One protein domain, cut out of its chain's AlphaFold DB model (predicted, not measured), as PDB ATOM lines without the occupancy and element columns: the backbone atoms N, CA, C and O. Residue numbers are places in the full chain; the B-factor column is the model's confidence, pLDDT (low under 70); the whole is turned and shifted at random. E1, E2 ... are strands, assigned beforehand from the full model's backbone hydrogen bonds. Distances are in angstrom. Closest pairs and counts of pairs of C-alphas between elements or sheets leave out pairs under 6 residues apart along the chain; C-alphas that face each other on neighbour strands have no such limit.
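AT A GLANCE: This is residues 3 to 129 of the 302 residues of the protein "Xylosidase" of Xanthomonas fragariae (UniProt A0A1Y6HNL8). A small, uneven sandwich: the two-strand hairpin E1 E2 faces a strongly twisted sheet, E3 E4 E5 E6, curled like part of a barrel. A long tail without named elements, residues 3 to 30, leads in, and its residues 5 to 10 stick out; residues 54 to 78 cross between the sheets. The printed part has 127 residues, no named helix and six strands, E1 to E6 in chain order; both sheets are antiparallel. The class is all strand, with under half of the residues, 53, in named elements. The whole is compact, radius of gyration of the C-alphas 16.0 A, spanning 46 by 36 by 31 A.

HOW THE PARTS SIT: E1, residues 31 to 42, and E2, residues 45 to 53, form an antiparallel hairpin; N 40 and O 47 are 2.9 A apart, within hydrogen-bond range. E3, residues 79 to 89, begins a meander, each strand the antiparallel neighbour of the one before, with E4, residues 95 to 103, E5, residues 112 to 120, and E6, residues 126 to 128. Within hydrogen-bond range are N 86 and O 98, 2.8 A, N 114 and O 99, 2.8 A, and N 127 and O 119, 2.9 A. The closest C-alphas of E2 and E3 are those of Ala 51 and His 84, 4.9 A. E1 and E4 are apart.

IN THESE COORDINATES: E1 begins at C-alpha 31 (-19.625, 28.128, -34.074), spans 30.3 A and bends by 51 degrees at residue 36. E2 spans 25.6 A, E3 23.3 A, E4 23.5 A and E5 25.1 A. E6, 7.1 A, ends at C-alpha 128 (-23.219, 23.853, -56.737).

THE WHOLE: The C-alphas farthest apart, those of Val 11 and Asp 76, are 47.7 A apart. The printed part has no cut. The link from E2 to E3 is long, 25 residues. Residues 56 to 66 have pLDDT under 70.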
ATOM      1  N   LEU A   3     -18.489  -0.915 -39.471       93.62
ATOM      2  CA  LEU A   3     -19.674  -1.673 -39.081       93.62
ATOM      3  C   LEU A   3     -19.557  -3.115 -39.590       93.62
ATOM      4  O   LEU A   3     -18.809  -3.379 -40.531       93.62
ATOM      5  N   SER A   4     -20.264  -4.042 -38.953       95.38
ATOM      6  CA  SER A   4     -20.494  -5.387 -39.487       95.38
ATOM      7  C   SER A   4     -21.210  -5.319 -40.834       95.38
ATOM      8  O   SER A   4     -21.858  -4.319 -41.141       95.38
ATOM      9  N   ASP A   5     -21.136  -6.395 -41.617       94.81
ATOM     10  CA  ASP A   5     -21.769  -6.460 -42.942       94.81
ATOM     11  C   ASP A   5     -23.295  -6.251 -42.889       94.81
ATOM     12  O   ASP A   5     -23.881  -5.727 -43.831       94.81
ATOM     13  N   ASP A   6     -23.933  -6.600 -41.767       95.88
ATOM     14  CA  ASP A   6     -25.359  -6.360 -41.505       95.88
ATOM     15  C   ASP A   6     -25.679  -4.929 -41.023       95.88
ATOM     16  O   ASP A   6     -26.845  -4.563 -40.894       95.88
ATOM     17  N   GLY A   7     -24.660  -4.107 -40.750       93.94
ATOM     18  CA  GLY A   7     -24.793  -2.725 -40.288       93.94
ATOM     19  C   GLY A   7     -25.226  -2.547 -38.827       93.94
ATOM     20  O   GLY A   7     -25.356  -1.405 -38.387       93.94
ATOM     21  N   PHE A   8     -25.429  -3.621 -38.052       95.94
ATOM     22  CA  PHE A   8     -26.039  -3.537 -36.715       95.94
ATOM     23  C   PHE A   8     -25.049  -3.405 -35.549       95.94
ATOM     24  O   PHE A   8     -25.471  -3.128 -34.424       95.94
ATOM     25  N   ARG A   9     -23.739  -3.572 -35.768       95.06
ATOM     26  CA  ARG A   9     -22.726  -3.389 -34.711       95.06
ATOM     27  C   ARG A   9     -21.418  -2.810 -35.230       95.06
ATOM     28  O   ARG A   9     -21.031  -3.003 -36.378       95.06
ATOM     29  N   VAL A  10     -20.693  -2.142 -34.338       95.88
ATOM     30  CA  VAL A  10     -19.315  -1.705 -34.581       95.88
ATOM     31  C   VAL A  10     -18.378  -2.906 -34.432       95.88
ATOM     32  O   VAL A  10     -18.464  -3.637 -33.447       95.88
ATOM     33  N   VAL A  11     -17.485  -3.115 -35.403       95.56
ATOM     34  CA  VAL A  11     -16.549  -4.264 -35.421       95.56
ATOM     35  C   VAL A  11     -15.078  -3.868 -35.418       95.56
ATOM     36  O   VAL A  11     -14.216  -4.714 -35.212       95.56
ATOM     37  N   GLY A  12     -14.782  -2.590 -35.638       90.25
ATOM     38  CA  GLY A  12     -13.420  -2.069 -35.645       90.25
ATOM     39  C   GLY A  12     -13.233  -0.944 -34.639       90.25
ATOM     40  O   GLY A  12     -14.183  -0.257 -34.265       90.25
ATOM     41  N   THR A  13     -11.983  -0.709 -34.250       92.50
ATOM     42  CA  THR A  13     -11.629   0.417 -33.386       92.50
ATOM     43  C   THR A  13     -11.917   1.742 -34.098       92.50
ATOM     44  O   THR A  13     -11.547   1.906 -35.269       92.50
ATOM     45  N   PRO A  14     -12.563   2.710 -33.428       92.31
ATOM     46  CA  PRO A  14     -12.713   4.053 -33.963       92.31
ATOM     47  C   PRO A  14     -11.365   4.675 -34.315       92.31
ATOM     48  O   PRO A  14     -10.420   4.604 -33.536       92.31
ATOM     49  N   LYS A  15     -11.287   5.297 -35.493       91.81
ATOM     50  CA  LYS A  15     -10.114   6.042 -35.946       91.81
ATOM     51  C   LYS A  15     -10.531   7.453 -36.310       91.81
ATOM     52  O   LYS A  15     -11.540   7.634 -36.997       91.81
ATOM     53  N   HIS A  16      -9.738   8.414 -35.860       92.19
ATOM     54  CA  HIS A  16      -9.807   9.784 -36.338       92.19
ATOM     55  C   HIS A  16      -9.206   9.860 -37.741       92.19
ATOM     56  O   HIS A  16      -8.173   9.241 -37.995       92.19
ATOM     57  N   VAL A  17      -9.868  10.564 -38.656       90.69
ATOM     58  CA  VAL A  17      -9.459  10.626 -40.073       90.69
ATOM     59  C   VAL A  17      -9.502  12.034 -40.664       90.69
ATOM     60  O   VAL A  17      -9.021  12.226 -41.776       90.69
ATOM     61  N   TYR A  18     -10.094  13.009 -39.965       89.25
ATOM     62  CA  TYR A  18     -10.273  14.360 -40.489       89.25
ATOM     63  C   TYR A  18     -10.546  15.372 -39.369       89.25
ATOM     64  O   TYR A  18     -11.524  15.231 -38.640       89.25
ATOM     65  N   ASP A  19      -9.715  16.412 -39.269       89.88
ATOM     66  CA  ASP A  19      -9.852  17.508 -38.286       89.88
ATOM     67  C   ASP A  19     -10.866  18.592 -38.686       89.88
ATOM     68  O   ASP A  19     -11.136  19.524 -37.919       89.88
ATOM     69  N   GLY A  20     -11.413  18.478 -39.899       85.69
ATOM     70  CA  GLY A  20     -12.288  19.487 -40.465       85.69
ATOM     71  C   GLY A  20     -11.522  20.668 -41.059       85.69
ATOM     72  O   GLY A  20     -10.482  21.108 -40.569       85.69
ATOM     73  N   TRP A  21     -12.058  21.223 -42.138       86.31
ATOM     74  CA  TRP A  21     -11.549  22.460 -42.714       86.31
ATOM     75  C   TRP A  21     -11.828  23.636 -41.773       86.31
ATOM     76  O   TRP A  21     -12.923  23.733 -41.217       86.31
ATOM     77  N   LYS A  22     -10.849  24.526 -41.579       86.69
ATOM     78  CA  LYS A  22     -11.015  25.756 -40.795       86.69
ATOM     79  C   LYS A  22     -11.352  26.907 -41.733       86.69
ATOM     80  O   LYS A  22     -10.559  27.247 -42.608       86.69
ATOM     81  N   TYR A  23     -12.537  27.475 -41.554       82.00
ATOM     82  CA  TYR A  23     -12.920  28.700 -42.239       82.00
ATOM     83  C   TYR A  23     -12.144  29.905 -41.665       82.00
ATOM     84  O   TYR A  23     -11.713  29.854 -40.511       82.00
ATOM     85  N   PRO A  24     -11.937  30.979 -42.450       84.69
ATOM     86  CA  PRO A  24     -11.351  32.225 -41.968       84.69
ATOM     87  C   PRO A  24     -12.057  32.789 -40.730       84.69
ATOM     88  O   PRO A  24     -13.279  32.812 -40.653       84.69
ATOM     89  N   GLU A  25     -11.277  33.308 -39.786       83.69
ATOM     90  CA  GLU A  25     -11.770  33.749 -38.473       83.69
ATOM     91  C   GLU A  25     -12.763  34.921 -38.531       83.69
ATOM     92  O   GLU A  25     -13.620  35.039 -37.667       83.69
ATOM     93  N   HIS A  26     -12.703  35.750 -39.578       81.50
ATOM     94  CA  HIS A  26     -13.596  36.902 -39.762       81.50
ATOM     95  C   HIS A  26     -15.026  36.525 -40.192       81.50
ATOM     96  O   HIS A  26     -15.777  37.395 -40.626       81.50
ATOM     97  N   TRP A  27     -15.371  35.237 -40.182       79.31
ATOM     98  CA  TRP A  27     -16.674  34.759 -40.617       79.31
ATOM     99  C   TRP A  27     -17.692  34.817 -39.491       79.31
ATOM    100  O   TRP A  27     -17.474  34.220 -38.436       79.31
ATOM    101  N   ASP A  28     -18.837  35.439 -39.756       76.56
ATOM    102  CA  ASP A  28     -19.964  35.423 -38.830       76.56
ATOM    103  C   ASP A  28     -20.663  34.058 -38.902       76.56
ATOM    104  O   ASP A  28     -21.346  33.720 -39.868       76.56
ATOM    105  N   VAL A  29     -20.466  33.235 -37.873       77.62
ATOM    106  CA  VAL A  29     -21.008  31.872 -37.775       77.62
ATOM    107  C   VAL A  29     -21.491  31.586 -36.354       77.62
ATOM    108  O   VAL A  29     -21.084  32.252 -35.405       77.62
ATOM    109  N   GLU A  30     -22.343  30.572 -36.178       78.75
ATOM    110  CA  GLU A  30     -22.804  30.154 -34.842       78.75
ATOM    111  C   GLU A  30     -21.651  29.567 -34.007       78.75
ATOM    112  O   GLU A  30     -21.555  29.783 -32.799       78.75
ATOM    113  N   GLY A  31     -20.776  28.802 -34.663       81.88
ATOM    114  CA  GLY A  31     -19.625  28.128 -34.074       81.88
ATOM    115  C   GLY A  31     -19.050  27.091 -35.038       81.88
ATOM    116  O   GLY A  31     -19.653  26.802 -36.069       81.88
ATOM    117  N   TYR A  32     -17.891  26.507 -34.713       83.81
ATOM    118  CA  TYR A  32     -17.218  25.584 -35.636       83.81
ATOM    119  C   TYR A  32     -18.110  24.404 -36.039       83.81
ATOM    120  O   TYR A  32     -18.274  24.141 -37.227       83.81
ATOM    121  N   SER A  33     -18.727  23.746 -35.051       85.75
ATOM    122  CA  SER A  33     -19.836  22.795 -35.219       85.75
ATOM    123  C   SER A  33     -19.701  21.872 -36.436       85.75
ATOM    124  O   SER A  33     -20.599  21.796 -37.270       85.75
ATOM    125  N   GLN A  34     -18.555  21.194 -36.566       87.19
ATOM    126  CA  GLN A  34     -18.362  20.211 -37.626       87.19
ATOM    127  C   GLN A  34     -19.313  19.033 -37.409       87.19
ATOM    128  O   GLN A  34     -19.270  18.365 -36.376       87.19
ATOM    129  N   GLU A  35     -20.153  18.760 -38.400       88.75
ATOM    130  CA  GLU A  35     -21.224  17.785 -38.275       88.75
ATOM    131  C   GLU A  35     -21.560  17.091 -39.599       88.75
ATOM    132  O   GLU A  35     -21.110  17.468 -40.687       88.75
ATOM    133  N   GLY A  36     -22.389  16.050 -39.485       88.94
ATOM    134  CA  GLY A  36     -22.991  15.347 -40.611       88.94
ATOM    135  C   GLY A  36     -21.996  14.919 -41.692       88.94
ATOM    136  O   GLY A  36     -22.199  15.317 -42.838       88.94
ATOM    137  N   PRO A  37     -20.944  14.142 -41.384       91.19
ATOM    138  CA  PRO A  37     -20.080  13.589 -42.418       91.19
ATOM    139  C   PRO A  37     -20.864  12.603 -43.295       91.19
ATOM    140  O   PRO A  37     -21.463  11.656 -42.784       91.19
ATOM    141  N   LYS A  38     -20.838  12.798 -44.617       92.69
ATOM    142  CA  LYS A  38     -21.307  11.816 -45.607       92.69
ATOM    143  C   LYS A  38     -20.180  11.453 -46.547       92.69
ATOM    144  O   LYS A  38     -19.431  12.321 -46.982       92.69
ATOM    145  N   ILE A  39     -20.086  10.168 -46.863       92.56
ATOM    146  CA  ILE A  39     -19.087   9.638 -47.782       92.56
ATOM    147  C   ILE A  39     -19.757   9.327 -49.116       92.56
ATOM    148  O   ILE A  39     -20.700   8.542 -49.164       92.56
ATOM    149  N   THR A  40     -19.245   9.918 -50.191       95.06
ATOM    150  CA  THR A  40     -19.644   9.610 -51.571       95.06
ATOM    151  C   THR A  40     -18.463   8.988 -52.297       95.06
ATOM    152  O   THR A  40     -17.362   9.535 -52.258       95.06
ATOM    153  N   ARG A  41     -18.672   7.851 -52.968       95.25
ATOM    154  CA  ARG A  41     -17.659   7.258 -53.847       95.25
ATOM    155  C   ARG A  41     -17.912   7.705 -55.283       95.25
ATOM    156  O   ARG A  41     -18.979   7.426 -55.821       95.25
ATOM    157  N   HIS A  42     -16.937   8.358 -55.906       94.81
ATOM    158  CA  HIS A  42     -17.025   8.814 -57.294       94.81
ATOM    159  C   HIS A  42     -15.650   8.707 -57.965       94.81
ATOM    160  O   HIS A  42     -14.643   9.062 -57.362       94.81
ATOM    161  N   ASN A  43     -15.591   8.147 -59.179       94.50
ATOM    162  CA  ASN A  43     -14.366   7.987 -59.981       94.50
ATOM    163  C   ASN A  43     -13.140   7.452 -59.213       94.50
ATOM    164  O   ASN A  43     -12.025   7.938 -59.370       94.50
ATOM    165  N   GLY A  44     -13.348   6.441 -58.363       95.38
ATOM    166  CA  GLY A  44     -12.274   5.805 -57.588       95.38
ATOM    167  C   GLY A  44     -11.889   6.519 -56.287       95.38
ATOM    168  O   GLY A  44     -11.150   5.940 -55.496       95.38
ATOM    169  N   TRP A  45     -12.444   7.701 -56.012       95.44
ATOM    170  CA  TRP A  45     -12.188   8.490 -54.806       95.44
ATOM    171  C   TRP A  45     -13.345   8.419 -53.809       95.44
ATOM    172  O   TRP A  45     -14.493   8.150 -54.173       95.44
ATOM    173  N   TYR A  46     -13.031   8.688 -52.541       94.44
ATOM    174  CA  TYR A  46     -14.009   8.899 -51.476       94.44
ATOM    175  C   TYR A  46     -14.022  10.376 -51.087       94.44
ATOM    176  O   TYR A  46     -13.018  10.910 -50.622       94.44
ATOM    177  N   TYR A  47     -15.176  11.014 -51.247       92.81
ATOM    178  CA  TYR A  47     -15.413  12.408 -50.894       92.81
ATOM    179  C   TYR A  47     -16.157  12.464 -49.570       92.81
ATOM    180  O   TYR A  47     -17.227  11.867 -49.438       92.81
ATOM    181  N   MET A  48     -15.593  13.179 -48.599       92.38
ATOM    182  CA  MET A  48     -16.257  13.457 -47.332       92.38
ATOM    183  C   MET A  48     -16.892  14.845 -47.381       92.38
ATOM    184  O   MET A  48     -16.192  15.854 -47.353       92.38
ATOM    185  N   THR A  49     -18.218  14.887 -47.416       91.44
ATOM    186  CA  THR A  49     -18.989  16.127 -47.300       91.44
ATOM    187  C   THR A  49     -19.370  16.331 -45.839       91.44
ATOM    188  O   THR A  49     -20.003  15.463 -45.240       91.44
ATOM    189  N   THR A  50     -19.000  17.473 -45.265       91.31
ATOM    190  CA  THR A  50     -19.329  17.860 -43.882       91.31
ATOM    191  C   THR A  50     -20.024  19.214 -43.861       91.31
ATOM    192  O   THR A  50     -19.750  20.054 -44.716       91.31
ATOM    193  N   ALA A  51     -20.873  19.454 -42.862       89.75
ATOM    194  CA  ALA A  51     -21.315  20.803 -42.520       89.75
ATOM    195  C   ALA A  51     -20.447  21.366 -41.390       89.75
ATOM    196  O   ALA A  51     -19.962  20.614 -40.547       89.75
ATOM    197  N   VAL A  52     -20.211  22.675 -41.423       87.50
ATOM    198  CA  VAL A  52     -19.352  23.430 -40.500       87.50
ATOM    199  C   VAL A  52     -19.954  24.841 -40.407       87.50
ATOM    200  O   VAL A  52     -20.441  25.340 -41.419       87.50
ATOM    201  N   GLY A  53     -19.928  25.481 -39.235       81.31
ATOM    202  CA  GLY A  53     -20.470  26.839 -39.028       81.31
ATOM    203  C   GLY A  53     -21.787  26.907 -38.237       81.31
ATOM    204  O   GLY A  53     -22.251  28.001 -37.913       81.31
ATOM    205  N   GLY A  54     -22.360  25.750 -37.891       79.69
ATOM    206  CA  GLY A  54     -23.630  25.621 -37.171       79.69
ATOM    207  C   GLY A  54     -24.852  25.568 -38.088       79.69
ATOM    208  O   GLY A  54     -24.744  25.676 -39.307       79.69
ATOM    209  N   THR A  55     -26.024  25.339 -37.493       71.75
ATOM    210  CA  THR A  55     -27.291  25.141 -38.226       71.75
ATOM    211  C   THR A  55     -28.208  26.349 -38.102       71.75
ATOM    212  O   THR A  55     -29.199  26.398 -38.822       71.75
ATOM    213  N   ALA A  56     -27.906  27.292 -37.200       67.88
ATOM    214  CA  ALA A  56     -28.762  28.437 -36.923       67.88
ATOM    215  C   ALA A  56     -28.032  29.795 -36.876       67.88
ATOM    216  O   ALA A  56     -28.503  30.738 -36.238       67.88
ATOM    217  N   GLY A  57     -26.860  29.874 -37.509       61.34
ATOM    218  CA  GLY A  57     -26.022  31.071 -37.539       61.34
ATOM    219  C   GLY A  57     -26.594  32.217 -38.386       61.34
ATOM    220  O   GLY A  57     -27.603  32.047 -39.079       61.34
ATOM    221  N   PRO A  58     -25.953  33.399 -38.331       54.44
ATOM    222  CA  PRO A  58     -26.386  34.567 -39.083       54.44
ATOM    223  C   PRO A  58     -26.432  34.289 -40.598       54.44
ATOM    224  O   PRO A  58     -25.725  33.410 -41.095       54.44
ATOM    225  N   PRO A  59     -27.248  35.038 -41.361       49.44
ATOM    226  CA  PRO A  59     -27.514  34.766 -42.776       49.44
ATOM    227  C   PRO A  59     -26.302  34.861 -43.716       49.44
ATOM    228  O   PRO A  59     -26.437  34.638 -44.915       49.44
ATOM    229  N   THR A  60     -25.120  35.231 -43.230       46.00
ATOM    230  CA  THR A  60     -23.985  35.600 -44.075       46.00
ATOM    231  C   THR A  60     -22.689  34.929 -43.623       46.00
ATOM    232  O   THR A  60     -22.130  35.339 -42.616       46.00
ATOM    233  N   GLY A  61     -22.149  33.986 -44.419       35.66
ATOM    234  CA  GLY A  61     -20.692  33.736 -44.424       35.66
ATOM    235  C   GLY A  61     -20.138  32.384 -44.937       35.66
ATOM    236  O   GLY A  61     -20.884  31.413 -44.973       35.66
ATOM    237  N   HIS A  62     -18.845  32.219 -45.336       44.91
ATOM    238  CA  HIS A  62     -18.097  32.876 -46.448       44.91
ATOM    239  C   HIS A  62     -17.416  31.912 -47.472       44.91
ATOM    240  O   HIS A  62     -17.861  30.793 -47.635       44.91
ATOM    241  N   THR A  63     -16.394  32.336 -48.235       27.09
ATOM    242  CA  THR A  63     -15.761  31.696 -49.423       27.09
ATOM    243  C   THR A  63     -14.275  31.312 -49.263       27.09
ATOM    244  O   THR A  63     -13.511  32.056 -48.660       27.09
ATOM    245  N   ALA A  64     -13.860  30.231 -49.927       29.36
ATOM    246  CA  ALA A  64     -12.508  29.792 -50.330       29.36
ATOM    247  C   ALA A  64     -12.634  29.138 -51.737       29.36
ATOM    248  O   ALA A  64     -13.770  28.961 -52.178       29.36
ATOM    249  N   PRO A  65     -11.564  28.801 -52.491       43.12
ATOM    250  CA  PRO A  65     -11.641  28.749 -53.960       43.12
ATOM    251  C   PRO A  65     -12.747  27.828 -54.508       43.12
ATOM    252  O   PRO A  65     -13.414  28.233 -55.452       43.12
ATOM    253  N   ASN A  66     -13.014  26.690 -53.838       60.00
ATOM    254  CA  ASN A  66     -14.162  25.793 -54.081       60.00
ATOM    255  C   ASN A  66     -14.945  25.385 -52.801       60.00
ATOM    256  O   ASN A  66     -15.854  24.562 -52.880       60.00
ATOM    257  N   ASN A  67     -14.610  25.909 -51.612       71.12
ATOM    258  CA  ASN A  67     -15.275  25.563 -50.342       71.12
ATOM    259  C   ASN A  67     -15.681  26.837 -49.586       71.12
ATOM    260  O   ASN A  67     -14.896  27.777 -49.584       71.12
ATOM    261  N   PRO A  68     -16.828  26.903 -48.896       77.38
ATOM    262  CA  PRO A  68     -17.960  25.991 -48.937       77.38
ATOM    263  C   PRO A  68     -18.574  25.904 -50.331       77.38
ATOM    264  O   PRO A  68     -18.673  26.894 -51.055       77.38
ATOM    265  N   ILE A  69     -19.013  24.695 -50.670       86.19
ATOM    266  CA  ILE A  69     -19.696  24.391 -51.932       86.19
ATOM    267  C   ILE A  69     -21.059  25.096 -51.987       86.19
ATOM    268  O   ILE A  69     -21.450  25.616 -53.027       86.19
ATOM    269  N   THR A  70     -21.760  25.165 -50.851       84.25
ATOM    270  CA  THR A  70     -22.995  25.939 -50.671       84.25
ATOM    271  C   THR A  70     -22.963  26.671 -49.334       84.25
ATOM    272  O   THR A  70     -22.436  26.147 -48.353       84.25
ATOM    273  N   ARG A  71     -23.483  27.900 -49.308       82.69
ATOM    274  CA  ARG A  71     -23.626  28.738 -48.108       82.69
ATOM    275  C   ARG A  71     -24.553  29.910 -48.375       82.69
ATOM    276  O   ARG A  71     -24.633  30.350 -49.518       82.69
ATOM    277  N   THR A  72     -25.168  30.494 -47.358       84.75
ATOM    278  CA  THR A  72     -25.844  31.793 -47.509       84.75
ATOM    279  C   THR A  72     -24.812  32.929 -47.462       84.75
ATOM    280  O   THR A  72     -23.872  32.908 -46.656       84.75
ATOM    281  N   ARG A  73     -24.888  33.875 -48.405       80.31
ATOM    282  CA  ARG A  73     -23.917  34.969 -48.556       80.31
ATOM    283  C   ARG A  73     -24.450  36.338 -48.194       80.31
ATOM    284  O   ARG A  73     -23.650  37.137 -47.713       80.31
ATOM    285  N   SER A  74     -25.735  36.576 -48.407       82.44
ATOM    286  CA  SER A  74     -26.439  37.786 -47.984       82.44
ATOM    287  C   SER A  74     -27.658  37.437 -47.132       82.44
ATOM    288  O   SER A  74     -28.302  36.415 -47.366       82.44
ATOM    289  N   ALA A  75     -28.013  38.323 -46.200       82.75
ATOM    290  CA  ALA A  75     -29.292  38.268 -45.499       82.75
ATOM    291  C   ALA A  75     -30.491  38.425 -46.443       82.75
ATOM    292  O   ALA A  75     -31.567  37.922 -46.145       82.75
ATOM    293  N   ASP A  76     -30.287  39.023 -47.615       85.94
ATOM    294  CA  ASP A  76     -31.336  39.174 -48.624       85.94
ATOM    295  C   ASP A  76     -31.610  37.885 -49.411       85.94
ATOM    296  O   ASP A  76     -32.591  37.813 -50.150       85.94
ATOM    297  N   GLU A  77     -30.762  36.857 -49.279       88.12
ATOM    298  CA  GLU A  77     -31.003  35.585 -49.957       88.12
ATOM    299  C   GLU A  77     -32.272  34.912 -49.420       88.12
ATOM    300  O   GLU A  77     -32.532  34.954 -48.217       88.12
ATOM    301  N   PRO A  78     -33.038  34.217 -50.277       90.31
ATOM    302  CA  PRO A  78     -34.296  33.592 -49.870       90.31
ATOM    303  C   PRO A  78     -34.114  32.409 -48.914       90.31
ATOM    304  O   PRO A  78     -35.082  31.975 -48.295       90.31
ATOM    305  N   TRP A  79     -32.892  31.884 -48.788       90.75
ATOM    306  CA  TRP A  79     -32.590  30.698 -47.993       90.75
ATOM    307  C   TRP A  79     -31.382  30.921 -47.086       90.75
ATOM    308  O   TRP A  79     -30.248  31.064 -47.552       90.75
ATOM    309  N   TRP A  80     -31.612  30.887 -45.779       88.19
ATOM    310  CA  TRP A  80     -30.610  31.068 -44.729       88.19
ATOM    311  C   TRP A  80     -30.092  29.741 -44.174       88.19
ATOM    312  O   TRP A  80     -30.761  28.712 -44.270       88.19
ATOM    313  N   SER A  81     -28.897  29.773 -43.569       85.50
ATOM    314  CA  SER A  81     -28.237  28.609 -42.950       85.50
ATOM    315  C   SER A  81     -28.259  27.354 -43.841       85.50
ATOM    316  O   SER A  81     -28.552  26.249 -43.385       85.50
ATOM    317  N   ARG A  82     -27.982  27.524 -45.143       87.62
ATOM    318  CA  ARG A  82     -27.930  26.410 -46.101       87.62
ATOM    319  C   ARG A  82     -26.785  25.456 -45.762       87.62
ATOM    320  O   ARG A  82     -25.631  25.879 -45.746       87.62
ATOM    321  N   GLY A  83     -27.073  24.170 -45.563       88.19
ATOM    322  CA  GLY A  83     -26.021  23.204 -45.247       88.19
ATOM    323  C   GLY A  83     -26.494  21.784 -44.949       88.19
ATOM    324  O   GLY A  83     -27.665  21.436 -45.083       88.19
ATOM    325  N   HIS A  84     -25.553  20.941 -44.515       90.62
ATOM    326  CA  HIS A  84     -25.782  19.517 -44.215       90.62
ATOM    327  C   HIS A  84     -25.989  18.635 -45.465       90.62
ATOM    328  O   HIS A  84     -26.655  17.602 -45.404       90.62
ATOM    329  N   ALA A  85     -25.367  19.010 -46.586       92.06
ATOM    330  CA  ALA A  85     -25.618  18.418 -47.897       92.06
ATOM    331  C   ALA A  85     -25.259  16.938 -48.036       92.06
ATOM    332  O   ALA A  85     -24.254  16.471 -47.503       92.06
ATOM    333  N   THR A  86     -26.075  16.227 -48.810       94.94
ATOM    334  CA  THR A  86     -25.850  14.859 -49.280       94.94
ATOM    335  C   THR A  86     -25.888  14.857 -50.802       94.94
ATOM    336  O   THR A  86     -26.846  15.362 -51.389       94.94
ATOM    337  N   LEU A  87     -24.854  14.306 -51.437       96.00
ATOM    338  CA  LEU A  87     -24.810  14.136 -52.887       96.00
ATOM    339  C   LEU A  87     -25.669  12.949 -53.320       96.00
ATOM    340  O   LEU A  87     -25.641  11.892 -52.689       96.00
ATOM    341  N   VAL A  88     -26.388  13.117 -54.425       95.88
ATOM    342  CA  VAL A  88     -27.206  12.075 -55.047       95.88
ATOM    343  C   VAL A  88     -27.015  12.119 -56.561       95.88
ATOM    344  O   VAL A  88     -27.167  13.168 -57.189       95.88
ATOM    345  N   GLU A  89     -26.701  10.969 -57.153       95.56
ATOM    346  CA  GLU A  89     -26.710  10.792 -58.606       95.56
ATOM    347  C   GLU A  89     -28.150  10.534 -59.073       95.56
ATOM    348  O   GLU A  89     -28.817   9.609 -58.606       95.56
ATOM    349  N   GLY A  90     -28.645  11.367 -59.987       93.12
ATOM    350  CA  GLY A  90     -29.941  11.186 -60.629       93.12
ATOM    351  C   GLY A  90     -29.943  10.029 -61.632       93.12
ATOM    352  O   GLY A  90     -28.904   9.540 -62.074       93.12
ATOM    353  N   THR A  91     -31.136   9.615 -62.061       92.25
ATOM    354  CA  THR A  91     -31.304   8.524 -63.043       92.25
ATOM    355  C   THR A  91     -30.727   8.854 -64.422       92.25
ATOM    356  O   THR A  91     -30.417   7.952 -65.192       92.25
ATOM    357  N   ASP A  92     -30.544  10.139 -64.724       93.75
ATOM    358  CA  ASP A  92     -29.900  10.657 -65.933       93.75
ATOM    359  C   ASP A  92     -28.412  10.988 -65.745       93.75
ATOM    360  O   ASP A  92     -27.842  11.706 -66.563       93.75
ATOM    361  N   LYS A  93     -27.788  10.496 -64.665       93.69
ATOM    362  CA  LYS A  93     -26.377  10.733 -64.321       93.69
ATOM    363  C   LYS A  93     -26.017  12.184 -63.993       93.69
ATOM    364  O   LYS A  93     -24.856  12.466 -63.699       93.69
ATOM    365  N   ARG A  94     -26.989  13.104 -63.961       94.94
ATOM    366  CA  ARG A  94     -26.776  14.435 -63.379       94.94
ATOM    367  C   ARG A  94     -26.745  14.334 -61.863       94.94
ATOM    368  O   ARG A  94     -27.501  13.566 -61.269       94.94
ATOM    369  N   TRP A  95     -25.898  15.138 -61.240       96.69
ATOM    370  CA  TRP A  95     -25.725  15.131 -59.796       96.69
ATOM    371  C   TRP A  95     -26.538  16.230 -59.130       96.69
ATOM    372  O   TRP A  95     -26.758  17.310 -59.681       96.69
ATOM    373  N   TRP A  96     -26.961  15.955 -57.906       96.62
ATOM    374  CA  TRP A  96     -27.728  16.861 -57.068       96.62
ATOM    375  C   TRP A  96     -27.170  16.845 -55.653       96.62
ATOM    376  O   TRP A  96     -26.637  15.835 -55.193       96.62
ATOM    377  N   MET A  97     -27.358  17.943 -54.940       94.94
ATOM    378  CA  MET A  97     -27.209  18.005 -53.499       94.94
ATOM    379  C   MET A  97     -28.576  18.206 -52.859       94.94
ATOM    380  O   MET A  97     -29.321  19.106 -53.241       94.94
ATOM    381  N   LEU A  98     -28.880  17.384 -51.859       95.06
ATOM    382  CA  LEU A  98     -29.995  17.610 -50.948       95.06
ATOM    383  C   LEU A  98     -29.457  18.136 -49.628       95.06
ATOM    384  O   LEU A  98     -28.569  17.525 -49.032       95.06
ATOM    385  N   TYR A  99     -29.998  19.250 -49.164       92.69
ATOM    386  CA  TYR A  99     -29.603  19.882 -47.910       92.69
ATOM    387  C   TYR A  99     -30.780  20.615 -47.280       92.69
ATOM    388  O   TYR A  99     -31.882  20.585 -47.818       92.69
ATOM    389  N   HIS A 100     -30.566  21.244 -46.127       92.56
ATOM    390  CA  HIS A 100     -31.589  22.082 -45.520       92.56
ATOM    391  C   HIS A 100     -31.271  23.571 -45.644       92.56
ATOM    392  O   HIS A 100     -30.115  23.943 -45.837       92.56
ATOM    393  N   GLY A 101     -32.291  24.405 -45.471       90.00
ATOM    394  CA  GLY A 101     -32.175  25.838 -45.218       90.00
ATOM    395  C   GLY A 101     -33.426  26.360 -44.513       90.00
ATOM    396  O   GLY A 101     -34.425  25.648 -44.406       90.00
ATOM    397  N   TYR A 102     -33.365  27.590 -44.020       88.38
ATOM    398  CA  TYR A 102     -34.528  28.317 -43.516       88.38
ATOM    399  C   TYR A 102     -34.989  29.305 -44.569       88.38
ATOM    400  O   TYR A 102     -34.174  30.054 -45.103       88.38
ATOM    401  N   GLU A 103     -36.279  29.330 -44.858       90.38
ATOM    402  CA  GLU A 103     -36.839  30.351 -45.730       90.38
ATOM    403  C   GLU A 103     -36.751  31.729 -45.059       90.38
ATOM    404  O   GLU A 103     -37.119  31.903 -43.890       90.38
ATOM    405  N   HIS A 104     -36.221  32.712 -45.788       87.94
ATOM    406  CA  HIS A 104     -36.037  34.076 -45.302       87.94
ATOM    407  C   HIS A 104     -37.381  34.662 -44.860       87.94
ATOM    408  O   HIS A 104     -38.357  34.693 -45.607       87.94
ATOM    409  N   GLY A 105     -37.427  35.106 -43.605       86.19
ATOM    410  CA  GLY A 105     -38.620  35.660 -42.978       86.19
ATOM    411  C   GLY A 105     -39.533  34.591 -42.386       86.19
ATOM    412  O   GLY A 105     -40.422  34.934 -41.623       86.19
ATOM    413  N   PHE A 106     -39.299  33.302 -42.631       85.94
ATOM    414  CA  PHE A 106     -40.177  32.211 -42.199       85.94
ATOM    415  C   PHE A 106     -39.446  31.164 -41.359       85.94
ATOM    416  O   PHE A 106     -39.743  29.974 -41.421       85.94
ATOM    417  N   TRP A 107     -38.545  31.612 -40.479       77.06
ATOM    418  CA  TRP A 107     -37.774  30.737 -39.588       77.06
ATOM    419  C   TRP A 107     -38.635  29.743 -38.796       77.06
ATOM    420  O   TRP A 107     -38.221  28.622 -38.502       77.06
ATOM    421  N   THR A 108     -39.860  30.149 -38.451       74.31
ATOM    422  CA  THR A 108     -40.819  29.322 -37.706       74.31
ATOM    423  C   THR A 108     -41.303  28.088 -38.468       74.31
ATOM    424  O   THR A 108     -41.747  27.145 -37.820       74.31
ATOM    425  N   LEU A 109     -41.160  28.031 -39.799       83.12
ATOM    426  CA  LEU A 109     -41.392  26.810 -40.587       83.12
ATOM    427  C   LEU A 109     -40.328  25.735 -40.316       83.12
ATOM    428  O   LEU A 109     -40.523  24.559 -40.625       83.12
ATOM    429  N   GLY A 110     -39.224  26.118 -39.671       84.06
ATOM    430  CA  GLY A 110     -38.091  25.254 -39.414       84.06
ATOM    431  C   GLY A 110     -37.219  25.077 -40.651       84.06
ATOM    432  O   GLY A 110     -37.243  25.863 -41.591       84.06
ATOM    433  N   ARG A 111     -36.408  24.020 -40.623       88.25
ATOM    434  CA  ARG A 111     -35.482  23.682 -41.705       88.25
ATOM    435  C   ARG A 111     -36.238  22.974 -42.822       88.25
ATOM    436  O   ARG A 111     -36.736  21.867 -42.617       88.25
ATOM    437  N   GLN A 112     -36.285  23.588 -43.994       90.62
ATOM    438  CA  GLN A 112     -36.884  23.032 -45.204       90.62
ATOM    439  C   GLN A 112     -35.825  22.312 -46.037       90.62
ATOM    440  O   GLN A 112     -34.656  22.696 -46.047       90.62
ATOM    441  N   ALA A 113     -36.235  21.249 -46.728       92.88
ATOM    442  CA  ALA A 113     -35.365  20.514 -47.636       92.88
ATOM    443  C   ALA A 113     -35.222  21.263 -48.968       92.88
ATOM    444  O   ALA A 113     -36.216  21.640 -49.587       92.88
ATOM    445  N   LEU A 114     -33.983  21.426 -49.416       93.38
ATOM    446  CA  LEU A 114     -33.592  22.092 -50.651       93.38
ATOM    447  C   LEU A 114     -32.905  21.094 -51.579       93.38
ATOM    448  O   LEU A 114     -32.183  20.200 -51.128       93.38
ATOM    449  N   LEU A 115     -33.130  21.268 -52.880       94.50
ATOM    450  CA  LEU A 115     -32.503  20.492 -53.942       94.50
ATOM    451  C   LEU A 115     -31.701  21.438 -54.838       94.50
ATOM    452  O   LEU A 115     -32.260  22.359 -55.429       94.50
ATOM    453  N   ASP A 116     -30.405  21.178 -54.964       94.38
ATOM    454  CA  ASP A 116     -29.463  22.021 -55.697       94.38
ATOM    455  C   ASP A 116     -28.736  21.181 -56.759       94.38
ATOM    456  O   ASP A 116     -28.119  20.168 -56.411       94.38
ATOM    457  N   PRO A 117     -28.816  21.527 -58.054       95.50
ATOM    458  CA  PRO A 117     -28.001  20.897 -59.081       95.50
ATOM    459  C   PRO A 117     -26.514  20.965 -58.720       95.50
ATOM    460  O   PRO A 117     -26.018  21.993 -58.265       95.50
ATOM    461  N   SER A 118     -25.777  19.889 -58.967       94.31
ATOM    462  CA  SER A 118     -24.328  19.860 -58.762       94.31
ATOM    463  C   SER A 118     -23.617  19.255 -59.963       94.31
ATOM    464  O   SER A 118     -24.172  18.430 -60.690       94.31
ATOM    465  N   GLU A 119     -22.388  19.697 -60.186       94.62
ATOM    466  CA  GLU A 119     -21.581  19.301 -61.333       94.62
ATOM    467  C   GLU A 119     -20.187  18.898 -60.868       94.62
ATOM    468  O   GLU A 119     -19.561  19.637 -60.112       94.62
ATOM    469  N   TRP A 120     -19.713  17.740 -61.332       94.06
ATOM    470  CA  TRP A 120     -18.324  17.317 -61.183       94.06
ATOM    471  C   TRP A 120     -17.465  17.994 -62.248       94.06
ATOM    472  O   TRP A 120     -17.716  17.855 -63.443       94.06
ATOM    473  N   MET A 121     -16.448  18.716 -61.801       93.81
ATOM    474  CA  MET A 121     -15.499  19.430 -62.640       93.81
ATOM    475  C   MET A 121     -14.357  18.496 -63.086       93.81
ATOM    476  O   MET A 121     -14.104  17.472 -62.442       93.81
ATOM    477  N   PRO A 122     -13.622  18.834 -64.166       94.25
ATOM    478  CA  PRO A 122     -12.514  18.011 -64.667       94.25
ATOM    479  C   PRO A 122     -11.375  17.766 -63.665       94.25
ATOM    480  O   PRO A 122     -10.630  16.803 -63.814       94.25
ATOM    481  N   ASP A 123     -11.238  18.618 -62.649       92.38
ATOM    482  CA  ASP A 123     -10.255  18.480 -61.567       92.38
ATOM    483  C   ASP A 123     -10.685  17.483 -60.472       92.38
ATOM    484  O   ASP A 123      -9.957  17.268 -59.502       92.38
ATOM    485  N   GLY A 124     -11.859  16.864 -60.624       91.00
ATOM    486  CA  GLY A 124     -12.404  15.887 -59.693       91.00
ATOM    487  C   GLY A 124     -13.165  16.489 -58.513       91.00
ATOM    488  O   GLY A 124     -13.568  15.726 -57.638       91.00
ATOM    489  N   TRP A 125     -13.396  17.803 -58.459       91.75
ATOM    490  CA  TRP A 125     -14.227  18.440 -57.431       91.75
ATOM    491  C   TRP A 125     -15.629  18.751 -57.942       91.75
ATOM    492  O   TRP A 125     -15.820  19.017 -59.122       91.75
ATOM    493  N   PHE A 126     -16.626  18.740 -57.057       92.31
ATOM    494  CA  PHE A 126     -17.988  19.127 -57.417       92.31
ATOM    495  C   PHE A 126     -18.322  20.543 -56.952       92.31
ATOM    496  O   PHE A 126     -17.827  21.016 -55.929       92.31
ATOM    497  N   VAL A 127     -19.203  21.206 -57.697       92.31
ATOM    498  CA  VAL A 127     -19.687  22.561 -57.411       92.31
ATOM    499  C   VAL A 127     -21.212  22.617 -57.445       92.31
ATOM    500  O   VAL A 127     -21.855  21.861 -58.176       92.31
ATOM    501  N   ALA A 128     -21.797  23.525 -56.663       91.25
ATOM    502  CA  ALA A 128     -23.219  23.853 -56.737       91.25
ATOM    503  C   ALA A 128     -23.534  24.648 -58.015       91.25
ATOM    504  O   ALA A 128     -22.745  25.497 -58.443       91.25
ATOM    505  N   ARG A 129     -24.702  24.402 -58.612       92.31
ATOM    506  CA  ARG A 129     -25.164  25.027 -59.863       92.31
ATOM    507  C   ARG A 129     -26.585  25.584 -59.786       92.31
ATOM    508  O   ARG A 129     -27.065  26.124 -60.776       92.31
TER     509      ARG A 129